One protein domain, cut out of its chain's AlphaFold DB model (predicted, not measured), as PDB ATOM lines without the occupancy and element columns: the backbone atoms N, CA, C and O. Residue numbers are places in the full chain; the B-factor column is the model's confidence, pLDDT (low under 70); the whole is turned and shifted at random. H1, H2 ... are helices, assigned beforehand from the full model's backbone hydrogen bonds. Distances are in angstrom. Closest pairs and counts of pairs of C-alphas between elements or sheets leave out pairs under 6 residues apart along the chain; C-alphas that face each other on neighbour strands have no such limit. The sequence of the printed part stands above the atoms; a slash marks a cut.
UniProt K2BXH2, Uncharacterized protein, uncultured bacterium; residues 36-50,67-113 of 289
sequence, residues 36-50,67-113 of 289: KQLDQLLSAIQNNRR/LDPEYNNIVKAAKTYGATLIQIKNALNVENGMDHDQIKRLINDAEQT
ATOM      1  N   LYS A  36      -8.971  46.468 -12.089       67.25
ATOM      2  CA  LYS A  36      -8.120  46.616 -10.893       67.25
ATOM      3  C   LYS A  36      -8.312  45.484  -9.882       67.25
ATOM      4  O   LYS A  36      -7.344  45.051  -9.261       67.25
ATOM      5  N   GLN A  37      -9.542  45.007  -9.694       69.75
ATOM      6  CA  GLN A  37      -9.824  43.877  -8.802       69.75
ATOM      7  C   GLN A  37      -9.319  42.546  -9.374       69.75
ATOM      8  O   GLN A  37      -8.795  41.720  -8.622       69.75
ATOM      9  N   LEU A  38      -9.422  42.353 -10.692       68.19
ATOM     10  CA  LEU A  38      -8.804  41.224 -11.380       68.19
ATOM     11  C   LEU A  38      -7.280  41.247 -11.199       68.19
ATOM     12  O   LEU A  38      -6.710  40.241 -10.785       68.19
ATOM     13  N   ASP A  39      -6.631  42.393 -11.401       72.19
ATOM     14  CA  ASP A  39      -5.180  42.542 -11.225       72.19
ATOM     15  C   ASP A  39      -4.732  42.267  -9.779       72.19
ATOM     16  O   ASP A  39      -3.713  41.606  -9.549       72.19
ATOM     17  N   GLN A  40      -5.519  42.701  -8.786       71.62
ATOM     18  CA  GLN A  40      -5.282  42.383  -7.373       71.62
ATOM     19  C   GLN A  40      -5.391  40.878  -7.090       71.62
ATOM     20  O   GLN A  40      -4.553  40.328  -6.374       71.62
ATOM     21  N   LEU A  41      -6.382  40.193  -7.667       70.19
ATOM     22  CA  LEU A  41      -6.537  38.742  -7.519       70.19
ATOM     23  C   LEU A  41      -5.419  37.964  -8.216       70.19
ATOM     24  O   LEU A  41      -4.885  37.024  -7.629       70.19
ATOM     25  N   LEU A  42      -5.023  38.369  -9.425       72.44
ATOM     26  CA  LEU A  42      -3.893  37.768 -10.139       72.44
ATOM     27  C   LEU A  42      -2.582  37.955  -9.352       72.44
ATOM     28  O   LEU A  42      -1.797  37.015  -9.231       72.44
ATOM     29  N   SER A  43      -2.390  39.118  -8.726       71.50
ATOM     30  CA  SER A  43      -1.250  39.381  -7.834       71.50
ATOM     31  C   SER A  43      -1.300  38.540  -6.548       71.50
ATOM     32  O   SER A  43      -0.271  38.057  -6.075       71.50
ATOM     33  N   ALA A  44      -2.487  38.318  -5.975       66.31
ATOM     34  CA  ALA A  44      -2.661  37.454  -4.805       66.31
ATOM     35  C   ALA A  44      -2.345  35.982  -5.123       66.31
ATOM     36  O   ALA A  44      -1.705  35.306  -4.319       66.31
ATOM     37  N   ILE A  45      -2.726  35.505  -6.313       62.56
ATOM     38  CA  ILE A  45      -2.341  34.179  -6.821       62.56
ATOM     39  C   ILE A  45      -0.807  34.066  -6.916       62.56
ATOM     40  O   ILE A  45      -0.231  33.115  -6.388       62.56
ATOM     41  N   GLN A  46      -0.130  35.073  -7.486       62.34
ATOM     42  CA  GLN A  46       1.340  35.113  -7.571       62.34
ATOM     43  C   GLN A  46       2.019  35.060  -6.193       62.34
ATOM     44  O   GLN A  46       3.017  34.355  -6.008       62.34
ATOM     45  N   ASN A  47       1.488  35.802  -5.220       59.12
ATOM     46  CA  ASN A  47       2.061  35.897  -3.877       59.12
ATOM     47  C   ASN A  47       1.823  34.637  -3.037       59.12
ATOM     48  O   ASN A  47       2.720  34.238  -2.292       59.12
ATOM     49  N   ASN A  48       0.673  33.972  -3.191       58.72
ATOM     50  CA  ASN A  48       0.414  32.689  -2.535       58.72
ATOM     51  C   ASN A  48       1.478  31.658  -2.938       58.72
ATOM     52  O   ASN A  48       2.114  31.063  -2.074       58.72
ATOM     53  N   ARG A  49       1.809  31.537  -4.227       50.12
ATOM     54  CA  ARG A  49       2.833  30.584  -4.680       50.12
ATOM     55  C   ARG A  49       4.222  30.819  -4.065       50.12
ATOM     56  O   ARG A  49       4.913  29.854  -3.746       50.12
ATOM     57  N   ARG A  50       4.635  32.079  -3.859       49.69
ATOM     58  CA  ARG A  50       5.940  32.409  -3.240       49.69
ATOM     59  C   ARG A  50       6.050  31.949  -1.782       49.69
ATOM     60  O   ARG A  50       7.146  31.602  -1.356       49.69
ATOM     61  N   LEU A  67     -10.077  24.435   1.769       52.16
ATOM     62  CA  LEU A  67     -10.307  25.501   0.801       52.16
ATOM     63  C   LEU A  67      -8.946  26.080   0.421       52.16
ATOM     64  O   LEU A  67      -8.518  27.071   1.001       52.16
ATOM     65  N   ASP A  68      -8.257  25.421  -0.509       66.56
ATOM     66  CA  ASP A  68      -7.002  25.910  -1.063       66.56
ATOM     67  C   ASP A  68      -7.202  27.370  -1.522       66.56
ATOM     68  O   ASP A  68      -7.995  27.624  -2.440       66.56
ATOM     69  N   PRO A  69      -6.574  28.357  -0.854       69.81
ATOM     70  CA  PRO A  69      -6.786  29.765  -1.168       69.81
ATOM     71  C   PRO A  69      -6.404  30.095  -2.612       69.81
ATOM     72  O   PRO A  69      -7.014  30.974  -3.222       69.81
ATOM     73  N   GLU A  70      -5.436  29.372  -3.181       72.81
ATOM     74  CA  GLU A  70      -5.071  29.478  -4.590       72.81
ATOM     75  C   GLU A  70      -6.223  29.006  -5.484       72.81
ATOM     76  O   GLU A  70      -6.648  29.749  -6.370       72.81
ATOM     77  N   TYR A  71      -6.810  27.840  -5.193       78.44
ATOM     78  CA  TYR A  71      -7.984  27.329  -5.912       78.44
ATOM     79  C   TYR A  71      -9.153  28.314  -5.887       78.44
ATOM     80  O   TYR A  71      -9.720  28.640  -6.929       78.44
ATOM     81  N   ASN A  72      -9.494  28.835  -4.707       79.50
ATOM     82  CA  ASN A  72     -10.606  29.772  -4.554       79.50
ATOM     83  C   ASN A  72     -10.362  31.087  -5.289       79.50
ATOM     84  O   ASN A  72     -11.286  31.629  -5.899       79.50
ATOM     85  N   ASN A  73      -9.127  31.589  -5.269       78.56
ATOM     86  CA  ASN A  73      -8.765  32.791  -6.007       78.56
ATOM     87  C   ASN A  73      -8.858  32.562  -7.518       78.56
ATOM     88  O   ASN A  73      -9.375  33.430  -8.218       78.56
ATOM     89  N   ILE A  74      -8.452  31.390  -8.017       80.19
ATOM     90  CA  ILE A  74      -8.623  31.018  -9.428       80.19
ATOM     91  C   ILE A  74     -10.113  30.922  -9.781       80.19
ATOM     92  O   ILE A  74     -10.541  31.499 -10.780       80.19
ATOM     93  N   VAL A  75     -10.924  30.245  -8.958       82.81
ATOM     94  CA  VAL A  75     -12.379  30.138  -9.163       82.81
ATOM     95  C   VAL A  75     -13.017  31.524  -9.193       82.81
ATOM     96  O   VAL A  75     -13.817  31.798 -10.083       82.81
ATOM     97  N   LYS A  76     -12.659  32.415  -8.263       82.62
ATOM     98  CA  LYS A  76     -13.187  33.783  -8.202       82.62
ATOM     99  C   LYS A  76     -12.734  34.616  -9.404       82.62
ATOM    100  O   LYS A  76     -13.567  35.266 -10.030       82.62
ATOM    101  N   ALA A  77     -11.457  34.553  -9.776       81.62
ATOM    102  CA  ALA A  77     -10.929  35.216 -10.967       81.62
ATOM    103  C   ALA A  77     -11.669  34.754 -12.236       81.62
ATOM    104  O   ALA A  77     -12.094  35.581 -13.042       81.62
ATOM    105  N   ALA A  78     -11.900  33.448 -12.385       85.81
ATOM    106  CA  ALA A  78     -12.607  32.884 -13.529       85.81
ATOM    107  C   ALA A  78     -14.111  33.207 -13.513       85.81
ATOM    108  O   ALA A  78     -14.639  33.739 -14.489       85.81
ATOM    109  N   LYS A  79     -14.825  32.901 -12.422       84.69
ATOM    110  CA  LYS A  79     -16.282  33.089 -12.331       84.69
ATOM    111  C   LYS A  79     -16.663  34.559 -12.342       84.69
ATOM    112  O   LYS A  79     -17.447  34.961 -13.194       84.69
ATOM    113  N   THR A  80     -16.109  35.331 -11.411       81.50
ATOM    114  CA  THR A  80     -16.540  36.704 -11.130       81.50
ATOM    115  C   THR A  80     -15.970  37.693 -12.137       81.50
ATOM    116  O   THR A  80     -16.700  38.563 -12.591       81.50
ATOM    117  N   TYR A  81     -14.702  37.537 -12.525       78.25
ATOM    118  CA  TYR A  81     -14.003  38.520 -13.363       78.25
ATOM    119  C   TYR A  81     -13.735  38.034 -14.789       78.25
ATOM    120  O   TYR A  81     -13.151  38.758 -15.589       78.25
ATOM    121  N   GLY A  82     -14.140  36.805 -15.123       82.81
ATOM    122  CA  GLY A  82     -13.951  36.267 -16.465       82.81
ATOM    123  C   GLY A  82     -12.479  36.168 -16.863       82.81
ATOM    124  O   GLY A  82     -12.163  36.384 -18.033       82.81
ATOM    125  N   ALA A  83     -11.585  35.859 -15.922       83.94
ATOM    126  CA  ALA A  83     -10.172  35.658 -16.219       83.94
ATOM    127  C   ALA A  83      -9.982  34.540 -17.259       83.94
ATOM    128  O   ALA A  83     -10.605  33.477 -17.186       83.94
ATOM    129  N   THR A  84      -9.121  34.793 -18.239       86.62
ATOM    130  CA  THR A  84      -8.719  33.814 -19.258       86.62
ATOM    131  C   THR A  84      -7.705  32.824 -18.692       86.62
ATOM    132  O   THR A  84      -7.000  33.114 -17.716       86.62
ATOM    133  N   LEU A  85      -7.564  31.669 -19.343       85.50
ATOM    134  CA  LEU A  85      -6.557  30.675 -18.974       85.50
ATOM    135  C   LEU A  85      -5.137  31.259 -19.011       85.50
ATOM    136  O   LEU A  85      -4.323  30.936 -18.149       85.50
ATOM    137  N   ILE A  86      -4.845  32.147 -19.968       83.44
ATOM    138  CA  ILE A  86      -3.535  32.807 -20.097       83.44
ATOM    139  C   ILE A  86      -3.262  33.712 -18.893       83.44
ATOM    140  O   ILE A  86      -2.178  33.646 -18.315       83.44
ATOM    141  N   GLN A  87      -4.239  34.523 -18.479       83.44
ATOM    142  CA  GLN A  87      -4.096  35.395 -17.307       83.44
ATOM    143  C   GLN A  87      -3.852  34.578 -16.035       83.44
ATOM    144  O   GLN A  87      -2.934  34.881 -15.275       83.44
ATOM    145  N   ILE A  88      -4.612  33.497 -15.845       83.94
ATOM    146  CA  ILE A  88      -4.444  32.588 -14.705       83.94
ATOM    147  C   ILE A  88      -3.074  31.897 -14.756       83.94
ATOM    148  O   ILE A  88      -2.380  31.842 -13.744       83.94
ATOM    149  N   LYS A  89      -2.631  31.429 -15.929       80.31
ATOM    150  CA  LYS A  89      -1.307  30.815 -16.118       80.31
ATOM    151  C   LYS A  89      -0.171  31.778 -15.767       80.31
ATOM    152  O   LYS A  89       0.768  31.384 -15.075       80.31
ATOM    153  N   ASN A  90      -0.262  33.023 -16.229       79.31
ATOM    154  CA  ASN A  90       0.732  34.058 -15.951       79.31
ATOM    155  C   ASN A  90       0.759  34.410 -14.456       79.31
ATOM    156  O   ASN A  90       1.832  34.574 -13.877       79.31
ATOM    157  N   ALA A  91      -0.407  34.461 -13.809       74.19
ATOM    158  CA  ALA A  91      -0.503  34.651 -12.365       74.19
ATOM    159  C   ALA A  91       0.079  33.470 -11.574       74.19
ATOM    160  O   ALA A  91       0.697  33.648 -10.533       74.19
ATOM    161  N   LEU A  92      -0.036  32.253 -12.090       71.44
ATOM    162  CA  LEU A  92       0.561  31.085 -11.453       71.44
ATOM    163  C   LEU A  92       2.058  30.931 -11.773       71.44
ATOM    164  O   LEU A  92       2.695  30.053 -11.202       71.44
ATOM    165  N   ASN A  93       2.651  31.763 -12.643       68.44
ATOM    166  CA  ASN A  93       4.057  31.713 -13.081       68.44
ATOM    167  C   ASN A  93       4.521  30.310 -13.543       68.44
ATOM    168  O   ASN A  93       5.620  29.847 -13.224       68.44
ATOM    169  N   VAL A  94       3.647  29.557 -14.213       63.72
ATOM    170  CA  VAL A  94       3.929  28.160 -14.570       63.72
ATOM    171  C   VAL A  94       4.537  28.104 -15.972       63.72
ATOM    172  O   VAL A  94       3.827  28.271 -16.967       63.72
ATOM    173  N   GLU A  95       5.844  27.833 -16.058       54.38
ATOM    174  CA  GLU A  95       6.578  27.712 -17.332       54.38
ATOM    175  C   GLU A  95       5.949  26.640 -18.252       54.38
ATOM    176  O   GLU A  95       5.736  26.887 -19.436       54.38
ATOM    177  N   ASN A  96       5.472  25.521 -17.683       52.97
ATOM    178  CA  ASN A  96       4.768  24.429 -18.388       52.97
ATOM    179  C   ASN A  96       3.234  24.445 -18.172       52.97
ATOM    180  O   ASN A  96       2.575  23.417 -18.014       52.97
ATOM    181  N   GLY A  97       2.663  25.651 -18.123       51.69
ATOM    182  CA  GLY A  97       1.471  26.029 -17.354       51.69
ATOM    183  C   GLY A  97       0.073  25.489 -17.615       51.69
ATOM    184  O   GLY A  97      -0.883  26.166 -17.254       51.69
ATOM    185  N   MET A  98      -0.082  24.281 -18.142       62.81
ATOM    186  CA  MET A  98      -1.382  23.597 -18.121       62.81
ATOM    187  C   MET A  98      -1.437  22.400 -17.185       62.81
ATOM    188  O   MET A  98      -2.511  21.865 -16.929       62.81
ATOM    189  N   ASP A  99      -0.294  21.959 -16.665       65.94
ATOM    190  CA  ASP A  99      -0.256  20.812 -15.767       65.94
ATOM    191  C   ASP A  99      -0.397  21.166 -14.288       65.94
ATOM    192  O   ASP A  99      -0.305  20.266 -13.460       65.94
ATOM    193  N   HIS A 100      -0.695  22.431 -13.977       76.81
ATOM    194  CA  HIS A 100      -0.916  22.902 -12.614       76.81
ATOM    195  C   HIS A 100      -2.132  22.228 -11.969       76.81
ATOM    196  O   HIS A 100      -3.230  22.240 -12.537       76.81
ATOM    197  N   ASP A 101      -1.957  21.697 -10.760       76.44
ATOM    198  CA  ASP A 101      -2.969  20.871 -10.097       76.44
ATOM    199  C   ASP A 101      -4.262  21.636  -9.808       76.44
ATOM    200  O   ASP A 101      -5.345  21.109 -10.049       76.44
ATOM    201  N   GLN A 102      -4.181  22.914  -9.419       78.81
ATOM    202  CA  GLN A 102      -5.384  23.728  -9.191       78.81
ATOM    203  C   GLN A 102      -6.155  24.052 -10.473       78.81
ATOM    204  O   GLN A 102      -7.385  24.107 -10.453       78.81
ATOM    205  N   ILE A 103      -5.456  24.213 -11.605       80.62
ATOM    206  CA  ILE A 103      -6.123  24.358 -12.903       80.62
ATOM    207  C   ILE A 103      -6.815  23.034 -13.223       80.62
ATOM    208  O   ILE A 103      -8.024  23.023 -13.414       80.62
ATOM    209  N   LYS A 104      -6.098  21.902 -13.191       82.44
ATOM    210  CA  LYS A 104      -6.681  20.569 -13.437       82.44
ATOM    211  C   LYS A 104      -7.890  20.286 -12.547       82.44
ATOM    212  O   LYS A 104      -8.889  19.762 -13.038       82.44
ATOM    213  N   ARG A 105      -7.817  20.661 -11.269       83.81
ATOM    214  CA  ARG A 105      -8.929  20.566 -10.322       83.81
ATOM    215  C   ARG A 105     -10.133  21.353 -10.829       83.81
ATOM    216  O   ARG A 105     -11.192  20.761 -10.973       83.81
ATOM    217  N   LEU A 106      -9.963  22.624 -11.198       84.19
ATOM    218  CA  LEU A 106     -11.059  23.477 -11.680       84.19
ATOM    219  C   LEU A 106     -11.694  22.943 -12.970       84.19
ATOM    220  O   LEU A 106     -12.917  22.944 -13.133       84.19
ATOM    221  N   ILE A 107     -10.858  22.469 -13.893       86.88
ATOM    222  CA  ILE A 107     -11.309  21.909 -15.169       86.88
ATOM    223  C   ILE A 107     -12.188  20.676 -14.938       86.88
ATOM    224  O   ILE A 107     -13.213  20.542 -15.608       86.88
ATOM    225  N   ASN A 108     -11.818  19.822 -13.981       83.38
ATOM    226  CA  ASN A 108     -12.507  18.566 -13.681       83.38
ATOM    227  C   ASN A 108     -13.620  18.694 -12.624       83.38
ATOM    228  O   ASN A 108     -14.368  17.739 -12.424       83.38
ATOM    229  N   ASP A 109     -13.745  19.840 -11.949       82.75
ATOM    230  CA  ASP A 109     -14.730  20.053 -10.884       82.75
ATOM    231  C   ASP A 109     -16.143  20.247 -11.460       82.75
ATOM    232  O   ASP A 109     -16.565  21.360 -11.783       82.75
ATOM    233  N   ALA A 110     -16.886  19.148 -11.600       77.88
ATOM    234  CA  ALA A 110     -18.235  19.137 -12.162       77.88
ATOM    235  C   ALA A 110     -19.233  20.041 -11.410       77.88
ATOM    236  O   ALA A 110     -20.206  20.484 -12.019       77.88
ATOM    237  N   GLU A 111     -18.984  20.370 -10.137       80.50
ATOM    238  CA  GLU A 111     -19.841  21.266  -9.345       80.50
ATOM    239  C   GLU A 111     -19.719  22.730  -9.800       80.50
ATOM    240  O   GLU A 111     -20.615  23.549  -9.584       80.50
ATOM    241  N   GLN A 112     -18.624  23.081 -10.480       80.75
ATOM    242  CA  GLN A 112     -18.388  24.430 -10.981       80.75
ATOM    243  C   GLN A 112     -19.058  24.637 -12.344       80.75
ATOM    244  O   GLN A 112     -18.410  24.643 -13.395       80.75
ATOM    245  N   THR A 113     -20.374  24.832 -12.330       81.62
ATOM    246  CA  THR A 113     -21.157  25.214 -13.511       81.62
ATOM    247  C   THR A 113     -21.236  26.741 -13.603       81.62
ATOM    248  O   THR A 113     -21.846  27.421 -12.780       81.62
TER     249      THR A 113
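Overview. This is residues 36 to 50 and 67 to 113 of the 289 residues of an uncharacterized protein of uncultured bacterium (UniProt K2BXH2). The two longer helices, H1 and H2, stand side by side and run opposite ways, and two short helices pack on them: H3 slants across H1, and H4 packs on H2 on its side away from H1. The link from H3 to H4 loops round to reach that far side. The printed part has 62 residues with four named helices, in the order H1 H2 H3 H4, and no named strand; its class is all helix. It is compact and rounded, with a radius of gyration of the C-alphas of 10.6 A and spans of 28 by 25 by 21 A.

Along the chain. Find C-alpha 36 at (-8.120, 46.616, -10.893); from there H1, residues 36 to 50, runs 21.4 A to C-alpha 50 at (5.940, 32.409, -3.240). Look next at residues 69 to 81 for H2, 16.7 A long. H3 is residues 85 to 91, and H4, residues 101 to 108, ends at C-alpha 108 at (-12.507, 18.566, -13.681).

Arrangement. Start at Ile 45 of H1 and Glu 70 of H2, whose C-alphas are the closest of the two helices at 5.9 A; the helices touch at a shallow tilt of 19 degrees, opposite ways. H1 touches H3 with residues 42 to 46 alone, at a steep tilt of 61 degrees; the closest C-alphas, of Leu 42 and Ala 91, are 5.1 A apart. H2 and H3 are close but not clearly touching. H2 touches H4 with residues 70 to 75 alone, at a steep tilt of 48 degrees; the closest C-alphas, of Tyr 71 and Gln 102, are 5.5 A apart. H4 is apart from H1 and H3. In H2, H3 and H4 every O i to N i+4 pair is within hydrogen-bond range, in H1 10 of 11.

Size, cuts and confidence. The C-alphas of Arg 50 and Thr 113 are the two farthest apart, at 29.9 A. Residues 51 to 66 are not printed, and C-alphas 50 and 67 are 18.1 A apart across this cut. The link from H2 to H3 is tight, and that from H3 to H4 is short. Mean pLDDT of the printed part is 73.9; look for values under 70 at residues 36 to 38, 44 to 50, 67 to 69 and 93 to 99.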